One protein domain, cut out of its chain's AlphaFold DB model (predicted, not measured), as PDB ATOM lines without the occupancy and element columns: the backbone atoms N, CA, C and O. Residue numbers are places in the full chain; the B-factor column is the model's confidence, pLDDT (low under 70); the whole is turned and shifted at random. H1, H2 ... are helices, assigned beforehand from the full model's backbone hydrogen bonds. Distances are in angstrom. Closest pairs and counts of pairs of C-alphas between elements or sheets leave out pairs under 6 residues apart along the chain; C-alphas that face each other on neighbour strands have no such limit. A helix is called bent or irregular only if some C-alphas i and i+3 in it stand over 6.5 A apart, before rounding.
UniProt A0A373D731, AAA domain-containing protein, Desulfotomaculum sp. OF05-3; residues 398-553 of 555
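This is residues 398 to 553 of the 555 residues of the protein "AAA domain-containing protein" of Desulfotomaculum sp. OF05-3 (UniProt A0A373D731). An elongated, all-helix domain in two parts: a body in which H5, H6 and H7 fold back and forth, with H8 following them round to the first part of H1, and a smaller head at the other end of the long axis, made by H3 packed across H4. H4 reaches from this head to the body, where the little H2 packs at the corner between H4 and H5. The printed part has 156 residues with eight named helices, H1 to H8 in order, and no named strand. It is compact, with a radius of gyration of the C-alphas of 17.3 A, and spans 59 by 35 by 24 A.

H1, residues 411 to 424, touches H8, residues 544 to 551, with residues 413 to 417 alone; they run opposite ways at a steep tilt of 42 degrees, and their closest C-alphas, Phe 414 and Phe 550, are 5.7 A apart. H2, residues 444 to 447, touches H5, residues 493 to 506, where the closest C-alphas, Asp 446 and Arg 493, are 5.1 A apart. H2 also touches residues 490 to 491 of H4, residues 475 to 491. H3, residues 460 to 469, touches H4 at a steep tilt of 59 degrees, opposite ways, closest at the C-alphas of Leu 464 and Leu 481, 6.5 A. H4 and H5 meet only through their link. H5 and H6, residues 523 to 532, form a helical hairpin at a shallow tilt of 31 degrees, closest at the C-alphas of Pro 495 and Ile 527, 6.1 A. H6 and H7, residues 535 to 541, form another at 19 degrees, closest at the C-alphas of Phe 530 and Arg 538, 4.3 A. H7 and H8 are close but not clearly touching. H3 is apart from H5, for instance. In H1, H3, H4 and H6 every O i to N i+4 pair is within hydrogen-bond range; H5 has 7 of 10, H8 3 of 4 and H7 0 of 3, with 3 of 4 O i to N i+3 pairs, while H2 is too short for an i+4 pair.

H1 begins at C-alpha 411 (245.360, 278.506, 167.009) and is 19.7 A long. H4, the longest, measures 24.5 A from C-alpha 475 (259.868, 260.933, 198.280), and H5 18.0 A. H7 is irregular, with C-alphas 538 and 541 7.3 A apart. H8 ends at C-alpha 551 (251.788, 274.955, 157.718).

The C-alphas farthest apart, those of Ala 427 and Ser 474, are 58.8 A apart. The printed part has no cut. The links H1 to H2, H2 to H3 and H5 to H6 are long. Mean pLDDT of the printed part is 89.0; residues 425 to 432 and 552 to 553 are under 70.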
ATOM      1  N   LYS A 398     247.011 287.561 171.383       93.44
ATOM      2  CA  LYS A 398     247.632 286.617 172.322       93.44
ATOM      3  C   LYS A 398     246.996 285.234 172.290       93.44
ATOM      4  O   LYS A 398     247.694 284.267 172.560       93.44
ATOM      5  N   LEU A 399     245.693 285.136 172.025       93.50
ATOM      6  CA  LEU A 399     244.990 283.862 171.880       93.50
ATOM      7  C   LEU A 399     245.051 283.368 170.436       93.50
ATOM      8  O   LEU A 399     245.319 282.192 170.207       93.50
ATOM      9  N   ALA A 400     244.794 284.251 169.471       92.94
ATOM     10  CA  ALA A 400     244.748 283.887 168.060       92.94
ATOM     11  C   ALA A 400     246.100 283.343 167.569       92.94
ATOM     12  O   ALA A 400     246.157 282.297 166.921       92.94
ATOM     13  N   ASP A 401     247.189 284.008 167.945       94.38
ATOM     14  CA  ASP A 401     248.535 283.694 167.470       94.38
ATOM     15  C   ASP A 401     249.297 282.789 168.459       94.38
ATOM     16  O   ASP A 401     250.471 282.473 168.257       94.38
ATOM     17  N   ALA A 402     248.625 282.318 169.520       95.94
ATOM     18  CA  ALA A 402     249.181 281.318 170.422       95.94
ATOM     19  C   ALA A 402     249.445 280.010 169.676       95.94
ATOM     20  O   ALA A 402     248.578 279.468 168.986       95.94
ATOM     21  N   VAL A 403     250.653 279.488 169.858       96.25
ATOM     22  CA  VAL A 403     251.072 278.210 169.296       96.25
ATOM     23  C   VAL A 403     250.465 277.066 170.100       96.25
ATOM     24  O   VAL A 403     250.394 277.119 171.327       96.25
ATOM     25  N   ILE A 404     250.020 276.025 169.401       96.38
ATOM     26  CA  ILE A 404     249.505 274.810 170.025       96.38
ATOM     27  C   ILE A 404     250.690 274.017 170.585       96.38
ATOM     28  O   ILE A 404     251.492 273.479 169.824       96.38
ATOM     29  N   LEU A 405     250.782 273.921 171.907       95.44
ATOM     30  CA  LEU A 405     251.827 273.223 172.651       95.44
ATOM     31  C   LEU A 405     253.246 273.595 172.152       95.44
ATOM     32  O   LEU A 405     253.579 274.769 172.027       95.44
ATOM     33  N   ASP A 406     254.097 272.599 171.909       93.69
ATOM     34  CA  ASP A 406     255.481 272.705 171.427       93.69
ATOM     35  C   ASP A 406     255.569 272.690 169.886       93.69
ATOM     36  O   ASP A 406     256.634 272.421 169.320       93.69
ATOM     37  N   THR A 407     254.447 272.901 169.190       93.62
ATOM     38  CA  THR A 407     254.405 272.879 167.723       93.62
ATOM     39  C   THR A 407     254.837 274.226 167.132       93.62
ATOM     40  O   THR A 407     255.449 275.047 167.806       93.62
ATOM     41  N   THR A 408     254.572 274.461 165.846       93.12
ATOM     42  CA  THR A 408     254.739 275.778 165.203       93.12
ATOM     43  C   THR A 408     253.423 276.307 164.628       93.12
ATOM     44  O   THR A 408     253.426 277.287 163.890       93.12
ATOM     45  N   ILE A 409     252.303 275.633 164.909       94.25
ATOM     46  CA  ILE A 409     250.991 275.960 164.349       94.25
ATOM     47  C   ILE A 409     250.234 276.818 165.361       94.25
ATOM     48  O   ILE A 409     250.070 276.422 166.517       94.25
ATOM     49  N   THR A 410     249.766 277.983 164.919       95.31
ATOM     50  CA  THR A 410     248.939 278.882 165.730       95.31
ATOM     51  C   THR A 410     247.492 278.398 165.800       95.31
ATOM     52  O   THR A 410     247.000 277.707 164.900       95.31
ATOM     53  N   TRP A 411     246.783 278.794 166.856       95.81
ATOM     54  CA  TRP A 411     245.360 278.506 167.009       95.81
ATOM     55  C   TRP A 411     244.523 279.061 165.848       95.81
ATOM     56  O   TRP A 411     243.696 278.330 165.300       95.81
ATOM     57  N   ARG A 412     244.785 280.301 165.411       94.69
ATOM     58  CA  ARG A 412     244.139 280.932 164.248       94.69
ATOM     59  C   ARG A 412     244.258 280.063 163.000       94.69
ATOM     60  O   ARG A 412     243.242 279.766 162.369       94.69
ATOM     61  N   ASN A 413     245.472 279.626 162.659       93.31
ATOM     62  CA  ASN A 413     245.719 278.849 161.442       93.31
ATOM     63  C   ASN A 413     245.058 277.473 161.534       93.31
ATOM     64  O   ASN A 413     244.337 277.072 160.623       93.31
ATOM     65  N   PHE A 414     245.220 276.780 162.665       95.19
ATOM     66  CA  PHE A 414     244.573 275.489 162.893       95.19
ATOM     67  C   PHE A 414     243.047 275.579 162.765       95.19
ATOM     68  O   PHE A 414     242.436 274.828 162.004       95.19
ATOM     69  N   CYS A 415     242.429 276.513 163.489       93.88
ATOM     70  CA  CYS A 415     240.981 276.675 163.522       93.88
ATOM     71  C   CYS A 415     240.427 277.077 162.148       93.88
ATOM     72  O   CYS A 415     239.397 276.554 161.726       93.88
ATOM     73  N   THR A 416     241.119 277.965 161.428       92.62
ATOM     74  CA  THR A 416     240.712 278.416 160.088       92.62
ATOM     75  C   THR A 416     240.737 277.270 159.081       92.62
ATOM     76  O   THR A 416     239.748 277.057 158.381       92.62
ATOM     77  N   GLU A 417     241.818 276.488 159.033       92.31
ATOM     78  CA  GLU A 417     241.932 275.362 158.099       92.31
ATOM     79  C   GLU A 417     240.957 274.231 158.423       92.31
ATOM     80  O   GLU A 417     240.297 273.705 157.526       92.31
ATOM     81  N   ILE A 418     240.789 273.890 159.705       92.00
ATOM     82  CA  ILE A 418     239.774 272.911 160.106       92.00
ATOM     83  C   ILE A 418     238.382 273.388 159.690       92.00
ATOM     84  O   ILE A 418     237.651 272.627 159.062       92.00
ATOM     85  N   ASN A 419     238.024 274.646 159.963       90.94
ATOM     86  CA  ASN A 419     236.719 275.183 159.579       90.94
ATOM     87  C   ASN A 419     236.518 275.198 158.054       90.94
ATOM     88  O   ASN A 419     235.417 274.899 157.594       90.94
ATOM     89  N   ARG A 420     237.566 275.463 157.259       89.81
ATOM     90  CA  ARG A 420     237.520 275.326 155.790       89.81
ATOM     91  C   ARG A 420     237.209 273.893 155.366       89.81
ATOM     92  O   ARG A 420     236.378 273.696 154.483       89.81
ATOM     93  N   ILE A 421     237.826 272.898 156.005       88.75
ATOM     94  CA  ILE A 421     237.560 271.481 155.721       88.75
ATOM     95  C   ILE A 421     236.136 271.097 156.140       88.75
ATOM     96  O   ILE A 421     235.453 270.413 155.379       88.75
ATOM     97  N   VAL A 422     235.671 271.553 157.310       85.50
ATOM     98  CA  VAL A 422     234.298 271.321 157.789       85.50
ATOM     99  C   VAL A 422     233.282 271.839 156.768       85.50
ATOM    100  O   VAL A 422     232.372 271.105 156.403       85.50
ATOM    101  N   ILE A 423     233.462 273.057 156.245       83.94
ATOM    102  CA  ILE A 423     232.563 273.633 155.231       83.94
ATOM    103  C   ILE A 423     232.695 272.892 153.889       83.94
ATOM    104  O   ILE A 423     231.695 272.484 153.298       83.94
ATOM    105  N   GLY A 424     233.923 272.697 153.398       77.75
ATOM    106  CA  GLY A 424     234.185 272.141 152.064       77.75
ATOM    107  C   GLY A 424     233.757 270.681 151.897       77.75
ATOM    108  O   GLY A 424     233.365 270.263 150.810       77.75
ATOM    109  N   ASN A 425     233.776 269.905 152.979       68.06
ATOM    110  CA  ASN A 425     233.311 268.521 153.000       68.06
ATOM    111  C   ASN A 425     231.776 268.398 152.897       68.06
ATOM    112  O   ASN A 425     231.222 267.368 152.515       68.06
ATOM    113  N   SER A 426     231.063 269.471 153.211       55.88
ATOM    114  CA  SER A 426     229.646 269.399 153.534       55.88
ATOM    115  C   SER A 426     228.704 269.913 152.466       55.88
ATOM    116  O   SER A 426     227.513 270.064 152.724       55.88
ATOM    117  N   ALA A 427     229.170 269.989 151.219       48.97
ATOM    118  CA  ALA A 427     228.316 270.131 150.035       48.97
ATOM    119  C   ALA A 427     227.221 269.033 149.905       48.97
ATOM    120  O   ALA A 427     226.440 269.049 148.957       48.97
ATOM    121  N   ARG A 428     227.153 268.065 150.837       46.91
ATOM    122  CA  ARG A 428     226.136 267.005 150.936       46.91
ATOM    123  C   ARG A 428     225.351 266.971 152.265       46.91
ATOM    124  O   ARG A 428     224.528 266.076 152.421       46.91
ATOM    125  N   MET A 429     225.588 267.876 153.226       51.66
ATOM    126  CA  MET A 429     224.918 267.867 154.543       51.66
ATOM    127  C   MET A 429     224.547 269.279 155.017       51.66
ATOM    128  O   MET A 429     225.420 270.125 155.177       51.66
ATOM    129  N   SER A 430     223.267 269.506 155.322       50.00
ATOM    130  CA  SER A 430     222.693 270.823 155.650       50.00
ATOM    131  C   SER A 430     223.094 271.430 157.011       50.00
ATOM    132  O   SER A 430     222.647 272.525 157.315       50.00
ATOM    133  N   SER A 431     223.905 270.752 157.836       62.34
ATOM    134  CA  SER A 431     224.203 271.132 159.238       62.34
ATOM    135  C   SER A 431     225.693 271.341 159.544       62.34
ATOM    136  O   SER A 431     226.143 271.237 160.684       62.34
ATOM    137  N   ALA A 432     226.509 271.563 158.519       62.25
ATOM    138  CA  ALA A 432     227.958 271.597 158.693       62.25
ATOM    139  C   ALA A 432     228.531 272.942 159.117       62.25
ATOM    140  O   ALA A 432     229.557 272.974 159.793       62.25
ATOM    141  N   GLU A 433     227.870 274.044 158.767       70.75
ATOM    142  CA  GLU A 433     228.275 275.370 159.238       70.75
ATOM    143  C   GLU A 433     228.217 275.472 160.763       70.75
ATOM    144  O   GLU A 433     229.005 276.205 161.366       70.75
ATOM    145  N   ASP A 434     227.348 274.681 161.385       73.25
ATOM    146  CA  ASP A 434     227.186 274.644 162.828       73.25
ATOM    147  C   ASP A 434     228.310 273.862 163.517       73.25
ATOM    148  O   ASP A 434     228.682 274.160 164.643       73.25
ATOM    149  N   LYS A 435     228.959 272.922 162.826       84.69
ATOM    150  CA  LYS A 435     230.032 272.078 163.387       84.69
ATOM    151  C   LYS A 435     231.419 272.727 163.390       84.69
ATOM    152  O   LYS A 435     232.425 272.045 163.604       84.69
ATOM    153  N   ARG A 436     231.502 274.025 163.091       89.44
ATOM    154  CA  ARG A 436     232.770 274.765 163.096       89.44
ATOM    155  C   ARG A 436     233.255 274.990 164.527       89.44
ATOM    156  O   ARG A 436     232.471 275.162 165.453       89.44
ATOM    157  N   LEU A 437     234.570 275.063 164.681       90.94
ATOM    158  CA  LEU A 437     235.213 275.498 165.915       90.94
ATOM    159  C   LEU A 437     235.107 277.016 166.040       90.94
ATOM    160  O   LEU A 437     235.551 277.733 165.141       90.94
ATOM    161  N   GLY A 438     234.544 277.499 167.145       91.81
ATOM    162  CA  GLY A 438     234.544 278.916 167.487       91.81
ATOM    163  C   GLY A 438     235.942 279.459 167.800       91.81
ATOM    164  O   GLY A 438     236.788 278.744 168.340       91.81
ATOM    165  N   ALA A 439     236.193 280.737 167.532       92.31
ATOM    166  CA  ALA A 439     237.495 281.347 167.809       92.31
ATOM    167  C   ALA A 439     237.894 281.317 169.303       92.31
ATOM    168  O   ALA A 439     239.075 281.193 169.628       92.31
ATOM    169  N   TYR A 440     236.914 281.334 170.210       92.38
ATOM    170  CA  TYR A 440     237.079 281.215 171.664       92.38
ATOM    171  C   TYR A 440     236.801 279.794 172.187       92.38
ATOM    172  O   TYR A 440     236.528 279.600 173.372       92.38
ATOM    173  N   PHE A 441     236.862 278.772 171.325       92.75
ATOM    174  CA  PHE A 441     236.659 277.374 171.728       92.75
ATOM    175  C   PHE A 441     237.738 276.881 172.709       92.75
ATOM    176  O   PHE A 441     237.507 275.966 173.502       92.75
ATOM    177  N   VAL A 442     238.912 277.512 172.716       94.50
ATOM    178  CA  VAL A 442     240.034 277.218 173.618       94.50
ATOM    179  C   VAL A 442     240.373 278.430 174.480       94.50
ATOM    180  O   VAL A 442     240.159 279.574 174.090       94.50
ATOM    181  N   HIS A 443     240.944 278.176 175.655       94.12
ATOM    182  CA  HIS A 443     241.634 279.202 176.429       94.12
ATOM    183  C   HIS A 443     243.134 279.170 176.136       94.12
ATOM    184  O   HIS A 443     243.673 278.137 175.751       94.12
ATOM    185  N   LEU A 444     243.844 280.263 176.429       93.94
ATOM    186  CA  LEU A 444     245.303 280.329 176.263       93.94
ATOM    187  C   LEU A 444     246.026 279.200 177.019       93.94
ATOM    188  O   LEU A 444     246.940 278.570 176.498       93.94
ATOM    189  N   LYS A 445     245.554 278.884 178.230       94.31
ATOM    190  CA  LYS A 445     246.052 277.766 179.040       94.31
ATOM    191  C   LYS A 445     245.806 276.393 178.413       94.31
ATOM    192  O   LYS A 445     246.381 275.435 178.891       94.31
ATOM    193  N   ASP A 446     244.917 276.248 177.438       95.81
ATOM    194  CA  ASP A 446     244.703 274.959 176.773       95.81
ATOM    195  C   ASP A 446     245.808 274.718 175.730       95.81
ATOM    196  O   ASP A 446     246.101 273.574 175.408       95.81
ATOM    197  N   LEU A 447     246.445 275.793 175.250       96.12
ATOM    198  CA  LEU A 447     247.473 275.785 174.209       96.12
ATOM    199  C   LEU A 447     248.901 275.726 174.769       96.12
ATOM    200  O   LEU A 447     249.820 275.367 174.047       96.12
ATOM    201  N   GLN A 448     249.110 276.062 176.042       94.69
ATOM    202  CA  GLN A 448     250.444 276.098 176.648       94.69
ATOM    203  C   GLN A 448     251.034 274.700 176.859       94.69
ATOM    204  O   GLN A 448     250.413 273.853 177.508       94.69
ATOM    205  N   PHE A 449     252.266 274.505 176.378       95.38
ATOM    206  CA  PHE A 449     253.061 273.310 176.643       95.38
ATOM    207  C   PHE A 449     253.730 273.368 178.013       95.38
ATOM    208  O   PHE A 449     254.329 274.380 178.372       95.38
ATOM    209  N   ASN A 450     253.663 272.260 178.742       94.69
ATOM    210  CA  ASN A 450     254.472 272.011 179.923       94.69
ATOM    211  C   ASN A 450     255.521 270.933 179.596       94.69
ATOM    212  O   ASN A 450     255.170 269.784 179.309       94.69
ATOM    213  N   ASP A 451     256.792 271.327 179.615       92.31
ATOM    214  CA  ASP A 451     257.958 270.504 179.293       92.31
ATOM    215  C   ASP A 451     258.349 269.531 180.414       92.31
ATOM    216  O   ASP A 451     258.977 268.512 180.129       92.31
ATOM    217  N   GLU A 452     257.882 269.749 181.651       91.19
ATOM    218  CA  GLU A 452     258.040 268.799 182.765       91.19
ATOM    219  C   GLU A 452     257.374 267.440 182.488       91.19
ATOM    220  O   GLU A 452     257.631 266.468 183.194       91.19
ATOM    221  N   MET A 453     256.528 267.345 181.454       89.69
ATOM    222  CA  MET A 453     255.964 266.072 180.999       89.69
ATOM    223  C   MET A 453     257.050 265.096 180.521       89.69
ATOM    224  O   MET A 453     256.830 263.886 180.581       89.69
ATOM    225  N   GLY A 454     258.190 265.605 180.039       86.75
ATOM    226  CA  GLY A 454     259.242 264.788 179.442       86.75
ATOM    227  C   GLY A 454     258.806 264.092 178.146       86.75
ATOM    228  O   GLY A 454     257.800 264.449 177.521       86.75
ATOM    229  N   ASP A 455     259.586 263.093 177.730       86.00
ATOM    230  CA  ASP A 455     259.278 262.258 176.571       86.00
ATOM    231  C   ASP A 455     258.558 260.985 177.023       86.00
ATOM    232  O   ASP A 455     259.154 260.060 177.551       86.00
ATOM    233  N   LEU A 456     257.258 260.880 176.759       83.19
ATOM    234  CA  LEU A 456     256.478 259.712 177.181       83.19
ATOM    235  C   LEU A 456     256.926 258.390 176.539       83.19
ATOM    236  O   LEU A 456     256.496 257.322 176.982       83.19
ATOM    237  N   SER A 457     257.743 258.442 175.487       82.12
ATOM    238  CA  SER A 457     258.285 257.263 174.818       82.12
ATOM    239  C   SER A 457     259.557 256.704 175.466       82.12
ATOM    240  O   SER A 457     259.922 255.566 175.172       82.12
ATOM    241  N   ASP A 458     260.194 257.442 176.384       84.94
ATOM    242  CA  ASP A 458     261.435 257.022 177.048       84.94
ATOM    243  C   ASP A 458     261.230 255.958 178.149       84.94
ATOM    244  O   ASP A 458     262.171 255.271 178.553       84.94
ATOM    245  N   GLY A 459     259.985 255.774 178.602       84.25
ATOM    246  CA  GLY A 459     259.598 254.809 179.631       84.25
ATOM    247  C   GLY A 459     259.881 255.244 181.077       84.25
ATOM    248  O   GLY A 459     259.649 254.448 181.996       84.25
ATOM    249  N   GLU A 460     260.334 256.479 181.317       88.56
ATOM    250  CA  GLU A 460     260.575 257.040 182.652       88.56
ATOM    251  C   GLU A 460     259.280 257.045 183.469       88.56
ATOM    252  O   GLU A 460     259.210 256.448 184.549       88.56
ATOM    253  N   TYR A 461     258.224 257.643 182.913       87.25
ATOM    254  CA  TYR A 461     256.910 257.717 183.550       87.25
ATOM    255  C   TYR A 461     256.367 256.330 183.926       87.25
ATOM    256  O   TYR A 461     255.915 256.113 185.054       87.25
ATOM    257  N   ASP A 462     256.457 255.358 183.012       88.06
ATOM    258  CA  ASP A 462     255.989 253.990 183.255       88.06
ATOM    259  C   ASP A 462     256.797 253.293 184.357       88.06
ATOM    260  O   ASP A 462     256.250 252.515 185.145       88.06
ATOM    261  N   THR A 463     258.095 253.584 184.443       89.81
ATOM    262  CA  THR A 463     258.979 253.055 185.485       89.81
ATOM    263  C   THR A 463     258.631 253.641 186.853       89.81
ATOM    264  O   THR A 463     258.468 252.886 187.817       89.81
ATOM    265  N   LEU A 464     258.450 254.962 186.948       89.62
ATOM    266  CA  LEU A 464     258.048 255.645 188.183       89.62
ATOM    267  C   LEU A 464     256.664 255.186 188.655       89.62
ATOM    268  O   LEU A 464     256.479 254.854 189.826       89.62
ATOM    269  N   ARG A 465     255.709 255.058 187.730       90.94
ATOM    270  CA  ARG A 465     254.366 254.545 188.019       90.94
ATOM    271  C   ARG A 465     254.396 253.108 188.546       90.94
ATOM    272  O   ARG A 465     253.672 252.789 189.488       90.94
ATOM    273  N   LYS A 466     255.238 252.232 187.981       91.25
ATOM    274  CA  LYS A 466     255.424 250.859 188.492       91.25
ATOM    275  C   LYS A 466     256.026 250.851 189.898       91.25
ATOM    276  O   LYS A 466     255.555 250.088 190.737       91.25
ATOM    277  N   LYS A 467     257.025 251.700 190.174       90.88
ATOM    278  CA  LYS A 467     257.612 251.841 191.520       90.88
ATOM    279  C   LYS A 467     256.573 252.281 192.552       90.88
ATOM    280  O   LYS A 467     256.525 251.702 193.634       90.88
ATOM    281  N   GLU A 468     255.722 253.249 192.207       91.44
ATOM    282  CA  GLU A 468     254.628 253.703 193.074       91.44
ATOM    283  C   GLU A 468     253.608 252.586 193.335       91.44
ATOM    284  O   GLU A 468     253.253 252.344 194.486       91.44
ATOM    285  N   MET A 469     253.198 251.850 192.295       90.38
ATOM    286  CA  MET A 469     252.237 250.744 192.411       90.38
ATOM    287  C   MET A 469     252.734 249.621 193.335       90.38
ATOM    288  O   MET A 469     251.945 249.013 194.051       90.38
ATOM    289  N   VAL A 470     254.042 249.352 193.329       92.75
ATOM    290  CA  VAL A 470     254.689 248.355 194.200       92.75
ATOM    291  C   VAL A 470     255.004 248.931 195.596       92.75
ATOM    292  O   VAL A 470     255.423 248.198 196.488       92.75
ATOM    293  N   GLY A 471     254.792 250.233 195.821       88.88
ATOM    294  CA  GLY A 471     255.071 250.908 197.091       88.88
ATOM    295  C   GLY A 471     256.558 251.173 197.359       88.88
ATOM    296  O   GLY A 471     256.925 251.483 198.490       88.88
ATOM    297  N   ASN A 472     257.419 251.067 196.341       90.69
ATOM    298  CA  ASN A 472     258.876 251.216 196.443       90.69
ATOM    299  C   ASN A 472     259.378 252.523 195.796       90.69
ATOM    300  O   ASN A 472     260.398 252.538 195.107       90.69
ATOM    301  N   ILE A 473     258.616 253.609 195.947       90.69
ATOM    302  CA  ILE A 473     258.949 254.930 195.400       90.69
ATOM    303  C   ILE A 473     259.516 255.835 196.499       90.69
ATOM    304  O   ILE A 473     258.956 255.928 197.594       90.69
ATOM    305  N   SER A 474     260.633 256.507 196.221       92.44
ATOM    306  CA  SER A 474     261.201 257.505 197.134       92.44
ATOM    307  C   SER A 474     260.364 258.792 197.162       92.44
ATOM    308  O   SER A 474     259.535 259.040 196.287       92.44
ATOM    309  N   LYS A 475     260.575 259.643 198.178       90.56
ATOM    310  CA  LYS A 475     259.868 260.933 198.280       90.56
ATOM    311  C   LYS A 475     260.141 261.836 197.073       90.56
ATOM    312  O   LYS A 475     259.199 262.424 196.553       90.56
ATOM    313  N   ASP A 476     261.388 261.898 196.613       91.06
ATOM    314  CA  ASP A 476     261.779 262.739 195.476       91.06
ATOM    315  C   ASP A 476     261.209 262.206 194.155       91.06
ATOM    316  O   ASP A 476     260.657 262.973 193.369       91.06
ATOM    317  N   GLU A 477     261.241 260.884 193.941       90.94
ATOM    318  CA  GLU A 477     260.602 260.249 192.778       90.94
ATOM    319  C   GLU A 477     259.089 260.465 192.768       90.94
ATOM    320  O   GLU A 477     258.500 260.627 191.702       90.94
ATOM    321  N   LYS A 478     258.451 260.488 193.944       91.19
ATOM    322  CA  LYS A 478     257.021 260.777 194.055       91.19
ATOM    323  C   LYS A 478     256.710 262.225 193.671       91.19
ATOM    324  O   LYS A 478     255.801 262.447 192.881       91.19
ATOM    325  N   VAL A 479     257.488 263.193 194.165       93.25
ATOM    326  CA  VAL A 479     257.342 264.609 193.774       93.25
ATOM    327  C   VAL A 479     257.550 264.788 192.268       93.25
ATOM    328  O   VAL A 479     256.795 265.517 191.630       93.25
ATOM    329  N   HIS A 480     258.542 264.110 191.689       91.56
ATOM    330  CA  HIS A 480     258.789 264.129 190.245       91.56
ATOM    331  C   HIS A 480     257.633 263.510 189.448       91.56
ATOM    332  O   HIS A 480     257.133 264.116 188.505       91.56
ATOM    333  N   LEU A 481     257.128 262.350 189.878       90.94
ATOM    334  CA  LEU A 481     255.962 261.709 189.268       90.94
ATOM    335  C   LEU A 481     254.717 262.609 189.319       90.94
ATOM    336  O   LEU A 481     253.964 262.663 188.345       90.94
ATOM    337  N   ASP A 482     254.503 263.330 190.420       92.56
ATOM    338  CA  ASP A 482     253.391 264.272 190.558       92.56
ATOM    339  C   ASP A 482     253.533 265.470 189.599       92.56
ATOM    340  O   ASP A 482     252.555 265.839 188.945       92.56
ATOM    341  N   ARG A 483     254.750 266.001 189.402       93.69
ATOM    342  CA  ARG A 483     255.028 267.035 188.383       93.69
ATOM    343  C   ARG A 483     254.740 266.549 186.965       93.69
ATOM    344  O   ARG A 483     253.996 267.208 186.239       93.69
ATOM    345  N   ILE A 484     255.225 265.356 186.599       92.62
ATOM    346  CA  ILE A 484     254.941 264.753 185.285       92.62
ATOM    347  C   ILE A 484     253.427 264.603 185.083       92.62
ATOM    348  O   ILE A 484     252.905 264.912 184.012       92.62
ATOM    349  N   ARG A 485     252.688 264.157 186.107       92.56
ATOM    350  CA  ARG A 485     251.223 264.015 186.041       92.56
ATOM    351  C   ARG A 485     250.525 265.348 185.812       92.56
ATOM    352  O   ARG A 485     249.581 265.402 185.023       92.56
ATOM    353  N   ASP A 486     250.948 266.403 186.490       94.12
ATOM    354  CA  ASP A 486     250.346 267.724 186.329       94.12
ATOM    355  C   ASP A 486     250.682 268.339 184.965       94.12
ATOM    356  O   ASP A 486     249.788 268.870 184.296       94.12
ATOM    357  N   ALA A 487     251.908 268.148 184.474       94.00
ATOM    358  CA  ALA A 487     252.301 268.502 183.114       94.00
ATOM    359  C   ALA A 487     251.510 267.720 182.050       94.00
ATOM    360  O   ALA A 487     251.002 268.304 181.091       94.00
ATOM    361  N   MET A 488     251.302 266.414 182.252       92.62
ATOM    362  CA  MET A 488     250.435 265.592 181.403       92.62
ATOM    363  C   MET A 488     248.997 266.121 181.376       92.62
ATOM    364  O   MET A 488     248.408 266.217 180.300       92.62
ATOM    365  N   LYS A 489     248.405 266.451 182.534       93.50
ATOM    366  CA  LYS A 489     247.037 267.005 182.607       93.50
ATOM    367  C   LYS A 489     246.934 268.321 181.843       93.50
ATOM    368  O   LYS A 489     245.939 268.545 181.160       93.50
ATOM    369  N   GLN A 490     247.949 269.171 181.961       95.25
ATOM    370  CA  GLN A 490     248.042 270.445 181.260       95.25
ATOM    371  C   GLN A 490     248.103 270.239 179.737       95.25
ATOM    372  O   GLN A 490     247.239 270.741 179.022       95.25
ATOM    373  N   ASN A 491     249.035 269.413 179.253       95.31
ATOM    374  CA  ASN A 491     249.202 269.119 177.825       95.31
ATOM    375  C   ASN A 491     247.996 268.376 177.214       95.31
ATOM    376  O   ASN A 491     247.723 268.509 176.023       95.31
ATOM    377  N   ARG A 492     247.226 267.632 178.023       95.50
ATOM    378  CA  ARG A 492     245.992 266.955 177.587       95.50
ATOM    379  C   ARG A 492     244.820 267.897 177.313       95.50
ATOM    380  O   ARG A 492     243.887 267.487 176.631       95.50
ATOM    381  N   ARG A 493     244.838 269.145 177.795       96.19
ATOM    382  CA  ARG A 493     243.694 270.066 177.652       96.19
ATOM    383  C   ARG A 493     243.310 270.309 176.195       96.19
ATOM    384  O   ARG A 493     242.133 270.206 175.864       96.19
ATOM    385  N   PHE A 494     244.285 270.578 175.325       96.94
ATOM    386  CA  PHE A 494     244.024 270.771 173.897       96.94
ATOM    387  C   PHE A 494     243.412 269.533 173.217       96.94
ATOM    388  O   PHE A 494     242.317 269.664 172.666       96.94
ATOM    389  N   PRO A 495     244.043 268.337 173.228       96.50
ATOM    390  CA  PRO A 495     243.498 267.181 172.520       96.50
ATOM    391  C   PRO A 495     242.154 266.710 173.085       96.50
ATOM    392  O   PRO A 495     241.259 266.374 172.312       96.50
ATOM    393  N   GLU A 496     241.974 266.736 174.406       95.31
ATOM    394  CA  GLU A 496     240.718 266.319 175.046       95.31
ATOM    395  C   GLU A 496     239.560 267.282 174.755       95.31
ATOM    396  O   GLU A 496     238.400 266.879 174.803       95.31
ATOM    397  N   LYS A 497     239.852 268.551 174.444       94.81
ATOM    398  CA  LYS A 497     238.836 269.557 174.120       94.81
ATOM    399  C   LYS A 497     238.586 269.649 172.617       94.81
ATOM    400  O   LYS A 497     237.458 269.510 172.165       94.81
ATOM    401  N   VAL A 498     239.643 269.872 171.839       95.44
ATOM    402  CA  VAL A 498     239.560 270.172 170.404       95.44
ATOM    403  C   VAL A 498     239.524 268.897 169.575       95.44
ATOM    404  O   VAL A 498     238.584 268.682 168.817       95.44
ATOM    405  N   ILE A 499     240.526 268.025 169.713       95.56
ATOM    406  CA  ILE A 499     240.642 266.830 168.864       95.56
ATOM    407  C   ILE A 499     239.488 265.862 169.135       95.56
ATOM    408  O   ILE A 499     238.920 265.311 168.193       95.56
ATOM    409  N   LYS A 500     239.093 265.716 170.403       94.38
ATOM    410  CA  LYS A 500     237.903 264.958 170.787       94.38
ATOM    411  C   LYS A 500     236.630 265.499 170.137       94.38
ATOM    412  O   LYS A 500     235.925 264.720 169.509       94.38
ATOM    413  N   TYR A 501     236.374 266.809 170.203       92.19
ATOM    414  CA  TYR A 501     235.223 267.418 169.523       92.19
ATOM    415  C   TYR A 501     235.246 267.150 168.012       92.19
ATOM    416  O   TYR A 501     234.235 266.778 167.414       92.19
ATOM    417  N   LEU A 502     236.418 267.263 167.378       92.06
ATOM    418  CA  LEU A 502     236.548 266.953 165.956       92.06
ATOM    419  C   LEU A 502     236.216 265.488 165.648       92.06
ATOM    420  O   LEU A 502     235.587 265.206 164.630       92.06
ATOM    421  N   TRP A 503     236.602 264.559 166.518       92.06
ATOM    422  CA  TRP A 503     236.373 263.127 166.336       92.06
ATOM    423  C   TRP A 503     234.936 262.674 166.647       92.06
ATOM    424  O   TRP A 503     234.383 261.836 165.922       92.06
ATOM    425  N   ASP A 504     234.349 263.190 167.730       88.50
ATOM    426  CA  ASP A 504     233.048 262.767 168.262       88.50
ATOM    427  C   ASP A 504     231.875 263.532 167.642       88.50
ATOM    428  O   ASP A 504     230.810 262.942 167.449       88.50
ATOM    429  N   ASP A 505     232.070 264.801 167.265       84.50
ATOM    430  CA  ASP A 505     230.991 265.691 166.825       84.50
ATOM    431  C   ASP A 505     231.172 266.173 165.384       84.50
ATOM    432  O   ASP A 505     230.322 265.894 164.523       84.50
ATOM    433  N   ALA A 506     232.280 266.865 165.093       85.88
ATOM    434  CA  ALA A 506     232.465 267.521 163.797       85.88
ATOM    435  C   ALA A 506     232.556 266.496 162.653       85.88
ATOM    436  O   ALA A 506     231.805 266.575 161.678       85.88
ATOM    437  N   PHE A 507     233.396 265.468 162.821       87.38
ATOM    438  CA  PHE A 507     233.648 264.417 161.832       87.38
ATOM    439  C   PHE A 507     233.122 263.040 162.251       87.38
ATOM    440  O   PHE A 507     233.541 262.037 161.683       87.38
ATOM    441  N   LYS A 508     232.163 262.969 163.188       84.38
ATOM    442  CA  LYS A 508     231.576 261.720 163.725       84.38
ATOM    443  C   LYS A 508     231.332 260.622 162.682       84.38
ATOM    444  O   LYS A 508     231.625 259.456 162.936       84.38
ATOM    445  N   PHE A 509     230.782 261.008 161.530       82.25
ATOM    446  CA  PHE A 509     230.388 260.097 160.452       82.25
ATOM    447  C   PHE A 509     231.409 259.990 159.311       82.25
ATOM    448  O   PHE A 509     231.307 259.049 158.538       82.25
ATOM    449  N   ASN A 510     232.382 260.906 159.231       85.88
ATOM    450  CA  ASN A 510     233.338 261.009 158.120       85.88
ATOM    451  C   ASN A 510     234.767 261.266 158.643       85.88
ATOM    452  O   ASN A 510     235.445 262.222 158.241       85.88
ATOM    453  N   ARG A 511     235.211 260.471 159.621       89.19
ATOM    454  CA  ARG A 511     236.501 260.667 160.312       89.19
ATOM    455  C   ARG A 511     237.678 260.545 159.357       89.19
ATOM    456  O   ARG A 511     238.652 261.280 159.487       89.19
ATOM    457  N   GLU A 512     237.556 259.672 158.367       88.75
ATOM    458  CA  GLU A 512     238.534 259.402 157.320       88.75
ATOM    459  C   GLU A 512     238.859 260.621 156.457       88.75
ATOM    460  O   GLU A 512     239.809 260.584 155.688       88.75
ATOM    461  N   ILE A 513     238.100 261.710 156.537       86.69
ATOM    462  CA  ILE A 513     238.383 262.916 155.754       86.69
ATOM    463  C   ILE A 513     239.529 263.714 156.365       86.69
ATOM    464  O   ILE A 513     240.337 264.294 155.639       86.69
ATOM    465  N   VAL A 514     239.637 263.682 157.690       90.50
ATOM    466  CA  VAL A 514     240.611 264.471 158.443       90.50
ATOM    467  C   VAL A 514     241.642 263.590 159.139       90.50
ATOM    468  O   VAL A 514     242.834 263.901 159.107       90.50
ATOM    469  N   PHE A 515     241.214 262.473 159.718       93.62
ATOM    470  CA  PHE A 515     242.064 261.570 160.486       93.62
ATOM    471  C   PHE A 515     242.645 260.443 159.624       93.62
ATOM    472  O   PHE A 515     242.012 259.953 158.686       93.62
ATOM    473  N   GLU A 516     243.854 259.995 159.973       92.88
ATOM    474  CA  GLU A 516     244.507 258.828 159.370       92.88
ATOM    475  C   GLU A 516     243.937 257.531 159.968       92.88
ATOM    476  O   GLU A 516     244.562 256.843 160.781       92.88
ATOM    477  N   THR A 517     242.704 257.206 159.581       88.50
ATOM    478  CA  THR A 517     241.933 256.077 160.130       88.50
ATOM    479  C   THR A 517     242.525 254.703 159.810       88.50
ATOM    480  O   THR A 517     242.121 253.710 160.414       88.50
ATOM    481  N   THR A 518     243.492 254.624 158.889       89.62
ATOM    482  CA  THR A 518     244.246 253.392 158.603       89.62
ATOM    483  C   THR A 518     245.121 252.992 159.791       89.62
ATOM    484  O   THR A 518     245.211 251.812 160.125       89.62
ATOM    485  N   ASN A 519     245.734 253.982 160.447       89.75
ATOM    486  CA  ASN A 519     246.659 253.781 161.564       89.75
ATOM    487  C   ASN A 519     245.992 253.998 162.929       89.75
ATOM    488  O   ASN A 519     246.417 253.398 163.914       89.75
ATOM    489  N   TYR A 520     244.958 254.845 162.989       91.56
ATOM    490  CA  TYR A 520     244.284 255.228 164.229       91.56
ATOM    491  C   TYR A 520     242.781 254.933 164.142       91.56
ATOM    492  O   TYR A 520     242.014 255.670 163.527       91.56
ATOM    493  N   GLN A 521     242.353 253.841 164.772       90.00
ATOM    494  CA  GLN A 521     240.983 253.319 164.707       90.00
ATOM    495  C   GLN A 521     240.084 253.819 165.847       90.00
ATOM    496  O   GLN A 521     238.864 253.671 165.781       90.00
ATOM    497  N   SER A 522     240.659 254.409 166.898       93.81
ATOM    498  CA  SER A 522     239.914 254.917 168.053       93.81
ATOM    499  C   SER A 522     240.387 256.302 168.490       93.81
ATOM    500  O   SER A 522     241.541 256.678 168.272       93.81
ATOM    501  N   LEU A 523     239.506 257.038 169.177       93.06
ATOM    502  CA  LEU A 523     239.840 258.327 169.791       93.06
ATOM    503  C   LEU A 523     241.034 258.204 170.748       93.06
ATOM    504  O   LEU A 523     241.910 259.061 170.764       93.06
ATOM    505  N   GLU A 524     241.094 257.115 171.516       94.38
ATOM    506  CA  GLU A 524     242.202 256.857 172.434       94.38
ATOM    507  C   GLU A 524     243.539 256.776 171.688       94.38
ATOM    508  O   GLU A 524     244.520 257.382 172.115       94.38
ATOM    509  N   GLN A 525     243.581 256.086 170.542       95.00
ATOM    510  CA  GLN A 525     244.786 256.004 169.716       95.00
ATOM    511  C   GLN A 525     245.180 257.371 169.145       95.00
ATOM    512  O   GLN A 525     246.365 257.696 169.128       95.00
ATOM    513  N   VAL A 526     244.204 258.184 168.733       95.44
ATOM    514  CA  VAL A 526     244.422 259.550 168.230       95.44
ATOM    515  C   VAL A 526     244.998 260.458 169.320       95.44
ATOM    516  O   VAL A 526     246.028 261.098 169.106       95.44
ATOM    517  N   ILE A 527     244.382 260.490 170.506       94.94
ATOM    518  CA  ILE A 527     244.861 261.294 171.640       94.94
ATOM    519  C   ILE A 527     246.243 260.804 172.083       94.94
ATOM    520  O   ILE A 527     247.140 261.612 172.321       94.94
ATOM    521  N   ARG A 528     246.456 259.486 172.149       92.94
ATOM    522  CA  ARG A 528     247.757 258.910 172.497       92.94
ATOM    523  C   ARG A 528     248.834 259.307 171.489       92.94
ATOM    524  O   ARG A 528     249.907 259.723 171.909       92.94
ATOM    525  N   ALA A 529     248.550 259.224 170.190       94.12
ATOM    526  CA  ALA A 529     249.485 259.637 169.146       94.12
ATOM    527  C   ALA A 529     249.881 261.113 169.291       94.12
ATOM    528  O   ALA A 529     251.064 261.436 169.216       94.12
ATOM    529  N   PHE A 530     248.916 261.987 169.589       95.50
ATOM    530  CA  PHE A 530     249.173 263.407 169.831       95.50
ATOM    531  C   PHE A 530     250.023 263.660 171.085       95.50
ATOM    532  O   PHE A 530     250.905 264.517 171.082       95.50
ATOM    533  N   MET A 531     249.767 262.923 172.171       94.12
ATOM    534  CA  MET A 531     250.468 263.112 173.445       94.12
ATOM    535  C   MET A 531     251.912 262.596 173.415       94.12
ATOM    536  O   MET A 531     252.787 263.252 173.973       94.12
ATOM    537  N   TYR A 532     252.155 261.445 172.775       92.38
ATOM    538  CA  TYR A 532     253.470 260.786 172.729       92.38
ATOM    539  C   TYR A 532     254.406 261.351 171.658       92.38
ATOM    540  O   TYR A 532     255.612 261.145 171.733       92.38
ATOM    541  N   ALA A 533     253.875 262.033 170.646       92.88
ATOM    542  CA  ALA A 533     254.699 262.725 169.667       92.88
ATOM    543  C   ALA A 533     255.143 264.105 170.183       92.88
ATOM    544  O   ALA A 533     254.581 264.641 171.137       92.88
ATOM    545  N   THR A 534     256.141 264.698 169.533       91.81
ATOM    546  CA  THR A 534     256.674 266.027 169.872       91.81
ATOM    547  C   THR A 534     256.618 266.953 168.664       91.81
ATOM    548  O   THR A 534     256.684 266.507 167.516       91.81
ATOM    549  N   LYS A 535     256.499 268.263 168.902       92.06
ATOM    550  CA  LYS A 535     256.470 269.280 167.839       92.06
ATOM    551  C   LYS A 535     255.406 268.962 166.769       92.06
ATOM    552  O   LYS A 535     254.309 268.506 167.077       92.06
ATOM    553  N   LEU A 536     255.709 269.183 165.487       92.31
ATOM    554  CA  LEU A 536     254.777 268.940 164.377       92.31
ATOM    555  C   LEU A 536     254.332 267.476 164.237       92.31
ATOM    556  O   LEU A 536     253.255 267.222 163.695       92.31
ATOM    557  N   ASP A 537     255.102 266.522 164.768       93.00
ATOM    558  CA  ASP A 537     254.730 265.108 164.723       93.00
ATOM    559  C   ASP A 537     253.471 264.809 165.541       93.00
ATOM    560  O   ASP A 537     252.791 263.822 165.259       93.00
ATOM    561  N   ARG A 538     253.095 265.693 166.480       93.69
ATOM    562  CA  ARG A 538     251.815 265.617 167.199       93.69
ATOM    563  C   ARG A 538     250.623 265.529 166.269       93.69
ATOM    564  O   ARG A 538     249.661 264.853 166.602       93.69
ATOM    565  N   PHE A 539     250.698 266.154 165.096       94.75
ATOM    566  CA  PHE A 539     249.610 266.175 164.129       94.75
ATOM    567  C   PHE A 539     249.607 264.985 163.157       94.75
ATOM    568  O   PHE A 539     248.748 264.941 162.280       94.75
ATOM    569  N   LYS A 540     250.519 264.003 163.283       93.81
ATOM    570  CA  LYS A 540     250.593 262.817 162.395       93.81
ATOM    571  C   LYS A 540     249.317 261.972 162.362       93.81
ATOM    572  O   LYS A 540     249.121 261.217 161.415       93.81
ATOM    573  N   MET A 541     248.447 262.115 163.361       94.62
ATOM    574  CA  MET A 541     247.123 261.490 163.367       94.62
ATOM    575  C   MET A 541     246.133 262.108 162.373       94.62
ATOM    576  O   MET A 541     245.105 261.496 162.084       94.62
ATOM    577  N   PHE A 542     246.447 263.276 161.813       94.75
ATOM    578  CA  PHE A 542     245.754 263.847 160.666       94.75
ATOM    579  C   PHE A 542     246.397 263.422 159.343       94.75
ATOM    580  O   PHE A 542     247.613 263.206 159.248       94.75
ATOM    581  N   LYS A 543     245.584 263.369 158.286       93.19
ATOM    582  CA  LYS A 543     246.060 263.107 156.924       93.19
ATOM    583  C   LYS A 543     247.071 264.159 156.461       93.19
ATOM    584  O   LYS A 543     247.033 265.316 156.876       93.19
ATOM    585  N   GLU A 544     247.978 263.756 155.572       90.38
ATOM    586  CA  GLU A 544     249.081 264.603 155.089       90.38
ATOM    587  C   GLU A 544     248.597 265.911 154.444       90.38
ATOM    588  O   GLU A 544     249.165 266.974 154.692       90.38
ATOM    589  N   ASN A 545     247.513 265.855 153.668       88.94
ATOM    590  CA  ASN A 545     246.901 267.032 153.050       88.94
ATOM    591  C   ASN A 545     246.372 268.029 154.094       88.94
ATOM    592  O   ASN A 545     246.522 269.233 153.911       88.94
ATOM    593  N   VAL A 546     245.807 267.539 155.202       90.75
ATOM    594  CA  VAL A 546     245.319 268.382 156.305       90.75
ATOM    595  C   VAL A 546     246.484 268.994 157.078       90.75
ATOM    596  O   VAL A 546     246.503 270.198 157.313       90.75
ATOM    597  N   ARG A 547     247.508 268.198 157.404       90.69
ATOM    598  CA  ARG A 547     248.724 268.701 158.063       90.69
ATOM    599  C   ARG A 547     249.421 269.785 157.248       90.69
ATOM    600  O   ARG A 547     249.836 270.800 157.800       90.69
ATOM    601  N   SER A 548     249.523 269.570 155.939       86.94
ATOM    602  CA  SER A 548     250.135 270.523 155.012       86.94
ATOM    603  C   SER A 548     249.376 271.851 154.970       86.94
ATOM    604  O   SER A 548     250.002 272.898 154.817       86.94
ATOM    605  N   ALA A 549     248.050 271.829 155.140       87.12
ATOM    606  CA  ALA A 549     247.233 273.040 155.180       87.12
ATOM    607  C   ALA A 549     247.567 273.921 156.395       87.12
ATOM    608  O   ALA A 549     247.668 275.137 156.257       87.12
ATOM    609  N   PHE A 550     247.843 273.325 157.561       86.00
ATOM    610  CA  PHE A 550     248.184 274.090 158.768       86.00
ATOM    611  C   PHE A 550     249.484 274.892 158.636       86.00
ATOM    612  O   PHE A 550     249.609 275.960 159.231       86.00
ATOM    613  N   VAL A 551     250.444 274.375 157.867       76.31
ATOM    614  CA  VAL A 551     251.788 274.955 157.718       76.31
ATOM    615  C   VAL A 551     251.853 275.959 156.558       76.31
ATOM    616  O   VAL A 551     252.632 276.903 156.617       76.31
ATOM    617  N   ASN A 552     251.025 275.789 155.520       62.12
ATOM    618  CA  ASN A 552     251.088 276.573 154.278       62.12
ATOM    619  C   ASN A 552     250.073 277.729 154.194       62.12
ATOM    620  O   ASN A 552     249.842 278.244 153.105       62.12
ATOM    621  N   SER A 553     249.459 278.146 155.304       53.34
ATOM    622  CA  SER A 553     248.396 279.170 155.304       53.34
ATOM    623  C   SER A 553     248.865 280.602 154.970       53.34
ATOM    624  O   SER A 553     248.028 281.492 154.847       53.34
TER     625      SER A 553